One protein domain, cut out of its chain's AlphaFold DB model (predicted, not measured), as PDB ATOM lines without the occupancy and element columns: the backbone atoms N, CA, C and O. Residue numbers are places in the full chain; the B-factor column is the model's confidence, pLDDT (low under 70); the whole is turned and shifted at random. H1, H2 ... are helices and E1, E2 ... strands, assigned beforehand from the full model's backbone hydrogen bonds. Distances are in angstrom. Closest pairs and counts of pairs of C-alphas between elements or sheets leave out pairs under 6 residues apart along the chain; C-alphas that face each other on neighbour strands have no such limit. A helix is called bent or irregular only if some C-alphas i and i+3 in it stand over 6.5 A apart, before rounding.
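Overview. This is residues 7 to 77 of the 78 residues of an uncharacterized protein of Sulfitobacter mediterraneus (UniProt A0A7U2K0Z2). One strongly twisted sheet of five strands is folded back on itself into a small, partly closed barrel, where the edge strands E1 and E5 come together at Asn 22 and Leu 63. The short helix H2 packs on E4 and E3, while H1, at the other end of the long axis from the turn of the E1 and E2 hairpin, only grazes the sheet. The printed part has 71 residues, with two named helices and five named strands in the order H1, E1, E2, E3, E4, E5, H2. The sheet order is E1, E2, E3, E4, E5, all antiparallel, and the class is mixed, helices and strands. The whole is compact, with a radius of gyration of the C-alphas of 10.8 A and spans of 34 by 25 by 22 A.

Along the chain. Begin with the longest strand, E1, residues 13 to 23: find C-alpha 13 at (106.020, 81.531, 137.576) and go 22.5 A to C-alpha 23 at (98.665, 92.114, 156.045), past a bend of 91 degrees at residue 16. E2, residues 27 to 35, covers 22.0 A and bends by 65 degrees at residue 30. Next come E3, residues 41 to 46, 15.6 A; E4, residues 51 to 56, 16.7 A; and E5, residues 63 to 69, 15.8 A. Before E1 find H1, residues 7 to 12, 8.7 A; after E5 find H2, residues 71 to 75, 6.2 A, ending with C-alpha 75 at (111.636, 83.762, 146.702).

Arrangement. The strands form a meander, each the antiparallel neighbour of the one before, and each successive pair is a hairpin. Look for N 19 and O 31 at 2.9 A between E1 and E2, N 45 and O 32 at 2.8 A between E2 and E3, N 53 and O 44 at 2.8 A between E3 and E4, and N 56 and O 63 at 2.9 A between E4 and E5. It is a folded sheet, bent back into two leaves: E1 and E2 face E4 and E5, with E3 as the hinge. The closest C-alphas of E1 and E5, those of Asn 22 and Leu 63, are 4.6 A apart, whereas E2 and E5 are apart. H2 is on the sheet at a height over the sheet of 6.9 A, only just over E4, on which 3 of its 5 C-alphas fall; its closest C-alphas to E4 are Cys 74 and Leu 54, 5.2 A. H1 and H2 are close but not clearly touching, with C-alphas of Phe 9 and Phe 75 closest at 7.0 A. In H1 and H2 every O i to N i+4 pair is within hydrogen-bond range.

Size, cuts and confidence. The two C-alphas farthest apart, those of Gln 7 and Gly 25, are 34.1 A apart. The printed part has no cut and no long link; the link from E4 to E5 is short and the others are tight. The mean pLDDT of the printed part is 95.6, and no printed residue is under 70.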
ATOM      1  N   GLN A   7     115.791  78.932 138.876       94.75
ATOM      2  CA  GLN A   7     115.116  77.915 138.063       94.75
ATOM      3  C   GLN A   7     113.815  77.445 138.718       94.75
ATOM      4  O   GLN A   7     112.798  77.361 138.030       94.75
ATOM      5  N   ASP A   8     113.809  77.243 140.038       93.31
ATOM      6  CA  ASP A   8     112.590  76.887 140.776       93.31
ATOM      7  C   ASP A   8     111.540  78.003 140.671       93.31
ATOM      8  O   ASP A   8     110.365  77.742 140.408       93.31
ATOM      9  N   PHE A   9     111.967  79.267 140.787       94.25
ATOM     10  CA  PHE A   9     111.067  80.407 140.600       94.25
ATOM     11  C   PHE A   9     110.491  80.451 139.182       94.25
ATOM     12  O   PHE A   9     109.296  80.679 139.000       94.25
ATOM     13  N   ALA A  10     111.324  80.213 138.166       95.00
ATOM     14  CA  ALA A  10     110.884  80.202 136.777       95.00
ATOM     15  C   ALA A  10     109.849  79.099 136.504       95.00
ATOM     16  O   ALA A  10     108.896  79.348 135.765       95.00
ATOM     17  N   ALA A  11     110.003  77.925 137.125       94.69
ATOM     18  CA  ALA A  11     109.057  76.814 137.018       94.69
ATOM     19  C   ALA A  11     107.710  77.111 137.700       94.69
ATOM     20  O   ALA A  11     106.658  76.711 137.200       94.69
ATOM     21  N   LEU A  12     107.731  77.845 138.817       94.62
ATOM     22  CA  LEU A  12     106.520  78.249 139.537       94.62
ATOM     23  C   LEU A  12     105.869  79.512 138.974       94.62
ATOM     24  O   LEU A  12     104.729  79.804 139.327       94.62
ATOM     25  N   ARG A  13     106.548  80.274 138.113       95.75
ATOM     26  CA  ARG A  13     106.020  81.531 137.576       95.75
ATOM     27  C   ARG A  13     104.669  81.316 136.890       95.75
ATOM     28  O   ARG A  13     104.475  80.376 136.118       95.75
ATOM     29  N   CYS A  14     103.735  82.223 137.142       96.06
ATOM     30  CA  CYS A  14     102.444  82.262 136.464       96.06
ATOM     31  C   CYS A  14     102.214  83.629 135.807       96.06
ATOM     32  O   CYS A  14     102.863  84.611 136.181       96.06
ATOM     33  N   PRO A  15     101.301  83.718 134.820       96.94
ATOM     34  CA  PRO A  15     100.735  85.004 134.438       96.94
ATOM     35  C   PRO A  15     100.187  85.715 135.683       96.94
ATOM     36  O   PRO A  15      99.562  85.042 136.510       96.94
ATOM     37  N   PRO A  16     100.405  87.035 135.830       97.19
ATOM     38  CA  PRO A  16      99.895  87.782 136.968       97.19
ATOM     39  C   PRO A  16      98.398  87.546 137.178       97.19
ATOM     40  O   PRO A  16      97.596  87.785 136.275       97.19
ATOM     41  N   ALA A  17      98.031  87.085 138.370       96.62
ATOM     42  CA  ALA A  17      96.646  86.838 138.757       96.62
ATOM     43  C   ALA A  17      96.277  87.724 139.949       96.62
ATOM     44  O   ALA A  17      97.018  87.763 140.934       96.62
ATOM     45  N   GLU A  18      95.153  88.441 139.859       97.56
ATOM     46  CA  GLU A  18      94.686  89.277 140.967       97.56
ATOM     47  C   GLU A  18      94.382  88.400 142.190       97.56
ATOM     48  O   GLU A  18      93.759  87.342 142.085       97.56
ATOM     49  N   VAL A  19      94.855  88.831 143.358       97.12
ATOM     50  CA  VAL A  19      94.654  88.131 144.626       97.12
ATOM     51  C   VAL A  19      94.510  89.128 145.769       97.12
ATOM     52  O   VAL A  19      95.179  90.162 145.797       97.12
ATOM     53  N   THR A  20      93.650  88.814 146.735       97.75
ATOM     54  CA  THR A  20      93.559  89.559 147.994       97.75
ATOM     55  C   THR A  20      94.627  89.044 148.955       97.75
ATOM     56  O   THR A  20      94.607  87.874 149.328       97.75
ATOM     57  N   VAL A  21      95.569  89.909 149.333       97.94
ATOM     58  CA  VAL A  21      96.636  89.614 150.301       97.94
ATOM     59  C   VAL A  21      96.257  90.188 151.657       97.94
ATOM     60  O   VAL A  21      95.805  91.334 151.739       97.94
ATOM     61  N   ASN A  22      96.459  89.393 152.701       97.88
ATOM     62  CA  ASN A  22      96.327  89.793 154.094       97.88
ATOM     63  C   ASN A  22      97.642  90.399 154.589       97.88
ATOM     64  O   ASN A  22      98.723  89.902 154.275       97.88
ATOM     65  N   PHE A  23      97.542  91.445 155.400       95.69
ATOM     66  CA  PHE A  23      98.665  92.114 156.045       95.69
ATOM     67  C   PHE A  23      98.461  92.128 157.557       95.69
ATOM     68  O   PHE A  23      97.331  92.075 158.059       95.69
ATOM     69  N   SER A  24      99.562  92.245 158.299       87.75
ATOM     70  CA  SER A  24      99.510  92.455 159.745       87.75
ATOM     71  C   SER A  24      98.607  93.647 160.097       87.75
ATOM     72  O   SER A  24      98.597  94.663 159.402       87.75
ATOM     73  N   GLY A  25      97.830  93.513 161.174       89.38
ATOM     74  CA  GLY A  25      96.838  94.520 161.572       89.38
ATOM     75  C   GLY A  25      95.454  94.353 160.929       89.38
ATOM     76  O   GLY A  25      94.622  95.243 161.068       89.38
ATOM     77  N   GLY A  26      95.190  93.230 160.248       90.81
ATOM     78  CA  GLY A  26      93.862  92.902 159.703       90.81
ATOM     79  C   GLY A  26      93.512  93.646 158.413       90.81
ATOM     80  O   GLY A  26      92.348  93.706 158.024       90.81
ATOM     81  N   LEU A  27      94.512  94.231 157.751       94.31
ATOM     82  CA  LEU A  27      94.340  94.932 156.486       94.31
ATOM     83  C   LEU A  27      94.401  93.951 155.316       94.31
ATOM     84  O   LEU A  27      95.157  92.980 155.339       94.31
ATOM     85  N   THR A  28      93.652  94.248 154.256       96.81
ATOM     86  CA  THR A  28      93.709  93.496 153.002       96.81
ATOM     87  C   THR A  28      93.954  94.417 151.814       96.81
ATOM     88  O   THR A  28      93.561  95.588 151.805       96.81
ATOM     89  N   GLN A  29      94.631  93.898 150.790       96.69
ATOM     90  CA  GLN A  29      94.881  94.635 149.553       96.69
ATOM     91  C   GLN A  29      94.831  93.722 148.330       96.69
ATOM     92  O   GLN A  29      95.370  92.616 148.347       96.69
ATOM     93  N   ARG A  30      94.257  94.228 147.232       98.12
ATOM     94  CA  ARG A  30      94.377  93.604 145.909       98.12
ATOM     95  C   ARG A  30      95.800  93.745 145.379       98.12
ATOM     96  O   ARG A  30      96.322  94.855 145.251       98.12
ATOM     97  N   CYS A  31      96.411  92.607 145.102       98.06
ATOM     98  CA  CYS A  31      97.784  92.449 144.648       98.06
ATOM     99  C   CYS A  31      97.814  91.468 143.470       98.06
ATOM    100  O   CYS A  31      96.771  90.983 143.031       98.06
ATOM    101  N   TRP A  32      99.007  91.156 142.969       98.44
ATOM    102  CA  TRP A  32      99.166  90.253 141.829       98.44
ATOM    103  C   TRP A  32     100.059  89.075 142.191       98.44
ATOM    104  O   TRP A  32     101.244  89.263 142.447       98.44
ATOM    105  N   SER A  33      99.523  87.858 142.193       97.69
ATOM    106  CA  SER A  33     100.334  86.643 142.303       97.69
ATOM    107  C   SER A  33     101.176  86.487 141.045       97.69
ATOM    108  O   SER A  33     100.626  86.516 139.947       97.69
ATOM    109  N   VAL A  34     102.492  86.319 141.200       97.75
ATOM    110  CA  VAL A  34     103.430  86.114 140.076       97.75
ATOM    111  C   VAL A  34     104.090  84.737 140.088       97.75
ATOM    112  O   VAL A  34     104.733  84.343 139.115       97.75
ATOM    113  N   SER A  35     103.899  83.977 141.165       96.69
ATOM    114  CA  SER A  35     104.153  82.542 141.207       96.69
ATOM    115  C   SER A  35     102.873  81.793 141.562       96.69
ATOM    116  O   SER A  35     101.982  82.319 142.238       96.69
ATOM    117  N   ARG A  36     102.791  80.537 141.129       94.31
ATOM    118  CA  ARG A  36     101.916  79.548 141.746       94.31
ATOM    119  C   ARG A  36     102.393  79.356 143.184       94.31
ATOM    120  O   ARG A  36     103.600  79.343 143.434       94.31
ATOM    121  N   GLY A  37     101.444  79.249 144.106       87.12
ATOM    122  CA  GLY A  37     101.738  78.772 145.449       87.12
ATOM    123  C   GLY A  37     102.262  77.346 145.401       87.12
ATOM    124  O   GLY A  37     101.797  76.549 144.584       87.12
ATOM    125  N   ASP A  38     103.203  77.019 146.276       86.06
ATOM    126  CA  ASP A  38     103.672  75.641 146.482       86.06
ATOM    127  C   ASP A  38     102.986  74.953 147.676       86.06
ATOM    128  O   ASP A  38     103.418  73.896 148.132       86.06
ATOM    129  N   GLY A  39     101.918  75.565 148.195       89.62
ATOM    130  CA  GLY A  39     101.218  75.133 149.404       89.62
ATOM    131  C   GLY A  39     101.818  75.687 150.698       89.62
ATOM    132  O   GLY A  39     101.203  75.541 151.746       89.62
ATOM    133  N   THR A  40     102.980  76.344 150.647       93.81
ATOM    134  CA  THR A  40     103.591  77.031 151.796       93.81
ATOM    135  C   THR A  40     103.829  78.508 151.509       93.81
ATOM    136  O   THR A  40     103.453  79.345 152.322       93.81
ATOM    137  N   TYR A  41     104.403  78.844 150.354       94.94
ATOM    138  CA  TYR A  41     104.761  80.204 149.972       94.94
ATOM    139  C   TYR A  41     104.330  80.554 148.544       94.94
ATOM    140  O   TYR A  41     104.265  79.705 147.651       94.94
ATOM    141  N   ARG A  42     104.136  81.855 148.308       96.62
ATOM    142  CA  ARG A  42     104.059  82.464 146.974       96.62
ATOM    143  C   ARG A  42     104.700  83.842 146.945       96.62
ATOM    144  O   ARG A  42     104.803  84.510 147.970       96.62
ATOM    145  N   VAL A  43     105.061  84.299 145.751       98.06
ATOM    146  CA  VAL A  43     105.500  85.678 145.520       98.06
ATOM    147  C   VAL A  43     104.360  86.484 144.906       98.06
ATOM    148  O   VAL A  43     103.756  86.081 143.906       98.06
ATOM    149  N   VAL A  44     104.095  87.648 145.491       98.31
ATOM    150  CA  VAL A  44     103.083  88.611 145.040       98.31
ATOM    151  C   VAL A  44     103.719  89.969 144.769       98.31
ATOM    152  O   VAL A  44     104.649  90.381 145.452       98.31
ATOM    153  N   TYR A  45     103.216  90.688 143.774       98.56
ATOM    154  CA  TYR A  45     103.555  92.082 143.515       98.56
ATOM    155  C   TYR A  45     102.560  93.011 144.217       98.56
ATOM    156  O   TYR A  45     101.343  92.850 144.068       98.56
ATOM    157  N   LEU A  46     103.080  93.990 144.960       97.88
ATOM    158  CA  LEU A  46     102.311  94.984 145.703       97.88
ATOM    159  C   LEU A  46     102.231  96.294 144.897       97.88
ATOM    160  O   LEU A  46     103.162  97.102 144.950       97.88
ATOM    161  N   PRO A  47     101.123  96.573 144.180       97.00
ATOM    162  CA  PRO A  47     101.069  97.689 143.233       97.00
ATOM    163  C   PRO A  47     101.217  99.066 143.890       97.00
ATOM    164  O   PRO A  47     101.798  99.963 143.292       97.00
ATOM    165  N   LYS A  48     100.737  99.243 145.129       94.88
ATOM    166  CA  LYS A  48     100.888 100.518 145.854       94.88
ATOM    167  C   LYS A  48     102.325 100.805 146.286       94.88
ATOM    168  O   LYS A  48     102.687 101.967 146.421       94.88
ATOM    169  N   ALA A  49     103.109  99.760 146.544       95.25
ATOM    170  CA  ALA A  49     104.458  99.885 147.086       95.25
ATOM    171  C   ALA A  49     105.545  99.734 146.007       95.25
ATOM    172  O   ALA A  49     106.683 100.144 146.208       95.25
ATOM    173  N   GLY A  50     105.194  99.167 144.849       97.25
ATOM    174  CA  GLY A  50     106.092  99.044 143.704       97.25
ATOM    175  C   GLY A  50     107.119  97.914 143.819       97.25
ATOM    176  O   GLY A  50     108.067  97.890 143.040       97.25
ATOM    177  N   TYR A  51     106.939  96.970 144.748       97.62
ATOM    178  CA  TYR A  51     107.855  95.848 144.980       97.62
ATOM    179  C   TYR A  51     107.126  94.509 145.147       97.62
ATOM    180  O   TYR A  51     105.894  94.443 145.126       97.62
ATOM    181  N   PHE A  52     107.891  93.428 145.309       98.44
ATOM    182  CA  PHE A  52     107.367  92.092 145.577       98.44
ATOM    183  C   PHE A  52     107.416  91.756 147.062       98.44
ATOM    184  O   PHE A  52     108.262  92.264 147.795       98.44
ATOM    185  N   SER A  53     106.519  90.873 147.479       98.25
ATOM    186  CA  SER A  53     106.493  90.287 148.806       98.25
ATOM    187  C   SER A  53     106.447  88.765 148.733       98.25
ATOM    188  O   SER A  53     105.841  88.194 147.817       98.25
ATOM    189  N   LEU A  54     107.097  88.117 149.699       97.50
ATOM    190  CA  LEU A  54     106.875  86.713 150.008       97.50
ATOM    191  C   LEU A  54     105.656  86.604 150.929       97.50
ATOM    192  O   LEU A  54     105.636  87.167 152.025       97.50
ATOM    193  N   CYS A  55     104.666  85.836 150.495       97.75
ATOM    194  CA  CYS A  55     103.509  85.500 151.306       97.75
ATOM    195  C   CYS A  55     103.523  84.026 151.679       97.75
ATOM    196  O   CYS A  55     103.907  83.189 150.861       97.75
ATOM    197  N   VAL A  56     103.028  83.717 152.875       96.81
ATOM    198  CA  VAL A  56     102.641  82.350 153.239       96.81
ATOM    199  C   VAL A  56     101.233  82.058 152.736       96.81
ATOM    200  O   VAL A  56     100.374  82.942 152.719       96.81
ATOM    201  N   GLU A  57     100.993  80.822 152.315       95.75
ATOM    202  CA  GLU A  57      99.646  80.324 152.041       95.75
ATOM    203  C   GLU A  57      98.885  80.135 153.354       95.75
ATOM    204  O   GLU A  57      99.444  79.673 154.349       95.75
ATOM    205  N   SER A  58      97.601  80.480 153.367       93.19
ATOM    206  CA  SER A  58      96.724  80.234 154.509       93.19
ATOM    207  C   SER A  58      95.286  80.019 154.049       93.19
ATOM    208  O   SER A  58      94.928  80.381 152.925       93.19
ATOM    209  N   ASP A  59      94.442  79.509 154.946       91.69
ATOM    210  CA  ASP A  59      93.011  79.299 154.686       91.69
ATOM    211  C   ASP A  59      92.255  80.606 154.383       91.69
ATOM    212  O   ASP A  59      91.197  80.589 153.756       91.69
ATOM    213  N   PHE A  60      92.814  81.755 154.773       90.50
ATOM    214  CA  PHE A  60      92.251  83.085 154.516       90.50
ATOM    215  C   PHE A  60      92.859  83.764 153.278       90.50
ATOM    216  O   PHE A  60      92.652  84.958 153.049       90.50
ATOM    217  N   GLY A  61      93.622  83.016 152.477       93.00
ATOM    218  CA  GLY A  61      94.414  83.533 151.365       93.00
ATOM    219  C   GLY A  61      95.850  83.891 151.770       93.00
ATOM    220  O   GLY A  61      96.258  83.669 152.912       93.00
ATOM    221  N   PRO A  62      96.656  84.430 150.842       97.19
ATOM    222  CA  PRO A  62      98.060  84.720 151.106       97.19
ATOM    223  C   PRO A  62      98.232  85.790 152.188       97.19
ATOM    224  O   PRO A  62      97.533  86.807 152.184       97.19
ATOM    225  N   LEU A  63      99.186  85.571 153.088       97.38
ATOM    226  CA  LEU A  63      99.545  86.485 154.171       97.38
ATOM    227  C   LEU A  63     100.971  87.000 153.968       97.38
ATOM    228  O   LEU A  63     101.911  86.215 153.876       97.38
ATOM    229  N   ASP A  64     101.124  88.319 153.905       97.31
ATOM    230  CA  ASP A  64     102.419  88.999 153.919       97.31
ATOM    231  C   ASP A  64     103.149  88.767 155.251       97.31
ATOM    232  O   ASP A  64     102.561  88.925 156.323       97.31
ATOM    233  N   ILE A  65     104.433  88.406 155.172       95.62
ATOM    234  CA  ILE A  65     105.291  88.158 156.344       95.62
ATOM    235  C   ILE A  65     106.452  89.160 156.468       95.62
ATOM    236  O   ILE A  65     107.431  88.893 157.160       95.62
ATOM    237  N   GLY A  66     106.373  90.310 155.792       95.69
ATOM    238  CA  GLY A  66     107.376  91.377 155.890       95.69
ATOM    239  C   GLY A  66     108.667  91.163 155.088       95.69
ATOM    240  O   GLY A  66     109.629  91.901 155.286       95.69
ATOM    241  N   VAL A  67     108.719  90.177 154.186       97.44
ATOM    242  CA  VAL A  67     109.886  89.933 153.314       97.44
ATOM    243  C   VAL A  67     109.648  90.578 151.953       97.44
ATOM    244  O   VAL A  67     108.950  90.024 151.100       97.44
ATOM    245  N   HIS A  68     110.240  91.753 151.742       97.88
ATOM    246  CA  HIS A  68     109.973  92.613 150.586       97.88
ATOM    247  C   HIS A  68     111.217  92.865 149.730       97.88
ATOM    248  O   HIS A  68     112.340  92.875 150.234       97.88
ATOM    249  N   GLY A  69     111.020  93.121 148.436       97.56
ATOM    250  CA  GLY A  69     112.098  93.502 147.525       97.56
ATOM    251  C   GLY A  69     111.915  92.973 146.100       97.56
ATOM    252  O   GLY A  69     110.787  92.880 145.608       97.56
ATOM    253  N   PRO A  70     113.016  92.652 145.394       97.31
ATOM    254  CA  PRO A  70     112.963  91.978 144.101       97.31
ATOM    255  C   PRO A  70     112.379  90.564 144.222       97.31
ATOM    256  O   PRO A  70     112.679  89.852 145.178       97.31
ATOM    257  N   ALA A  71     111.629  90.112 143.211       96.44
ATOM    258  CA  ALA A  71     110.937  88.816 143.232       96.44
ATOM    259  C   ALA A  71     111.849  87.622 143.580       96.44
ATOM    260  O   ALA A  71     111.487  86.790 144.409       96.44
ATOM    261  N   LEU A  72     113.052  87.562 142.992       95.56
ATOM    262  CA  LEU A  72     114.027  86.503 143.284       95.56
ATOM    263  C   LEU A  72     114.591  86.590 144.709       95.56
ATOM    264  O   LEU A  72     114.886  85.556 145.299       95.56
ATOM    265  N   GLY A  73     114.721  87.797 145.266       95.62
ATOM    266  CA  GLY A  73     115.164  87.997 146.648       95.62
ATOM    267  C   GLY A  73     114.122  87.500 147.647       95.62
ATOM    268  O   GLY A  73     114.456  86.749 148.559       95.62
ATOM    269  N   CYS A  74     112.848  87.834 147.419       96.81
ATOM    270  CA  CYS A  74     111.732  87.300 148.202       96.81
ATOM    271  C   CYS A  74     111.674  85.769 148.115       96.81
ATOM    272  O   CYS A  74     111.630  85.098 149.137       96.81
ATOM    273  N   PHE A  75     111.726  85.209 146.902       95.25
ATOM    274  CA  PHE A  75     111.636  83.762 146.702       95.25
ATOM    275  C   PHE A  75     112.808  82.989 147.321       95.25
ATOM    276  O   PHE A  75     112.598  81.927 147.889       95.25
ATOM    277  N   GLY A  76     114.031  83.518 147.224       94.00
ATOM    278  CA  GLY A  76     115.241  82.887 147.758       94.00
ATOM    279  C   GLY A  76     115.458  83.081 149.262       94.00
ATOM    280  O   GLY A  76     116.490  82.656 149.777       94.00
ATOM    281  N   SER A  77     114.529  83.743 149.960       92.62
ATOM    282  CA  SER A  77     114.589  83.930 151.417       92.62
ATOM    283  C   SER A  77     114.179  82.675 152.202       92.62
ATOM    284  O   SER A  77     114.342  82.648 153.422       92.62
TER     285      SER A  77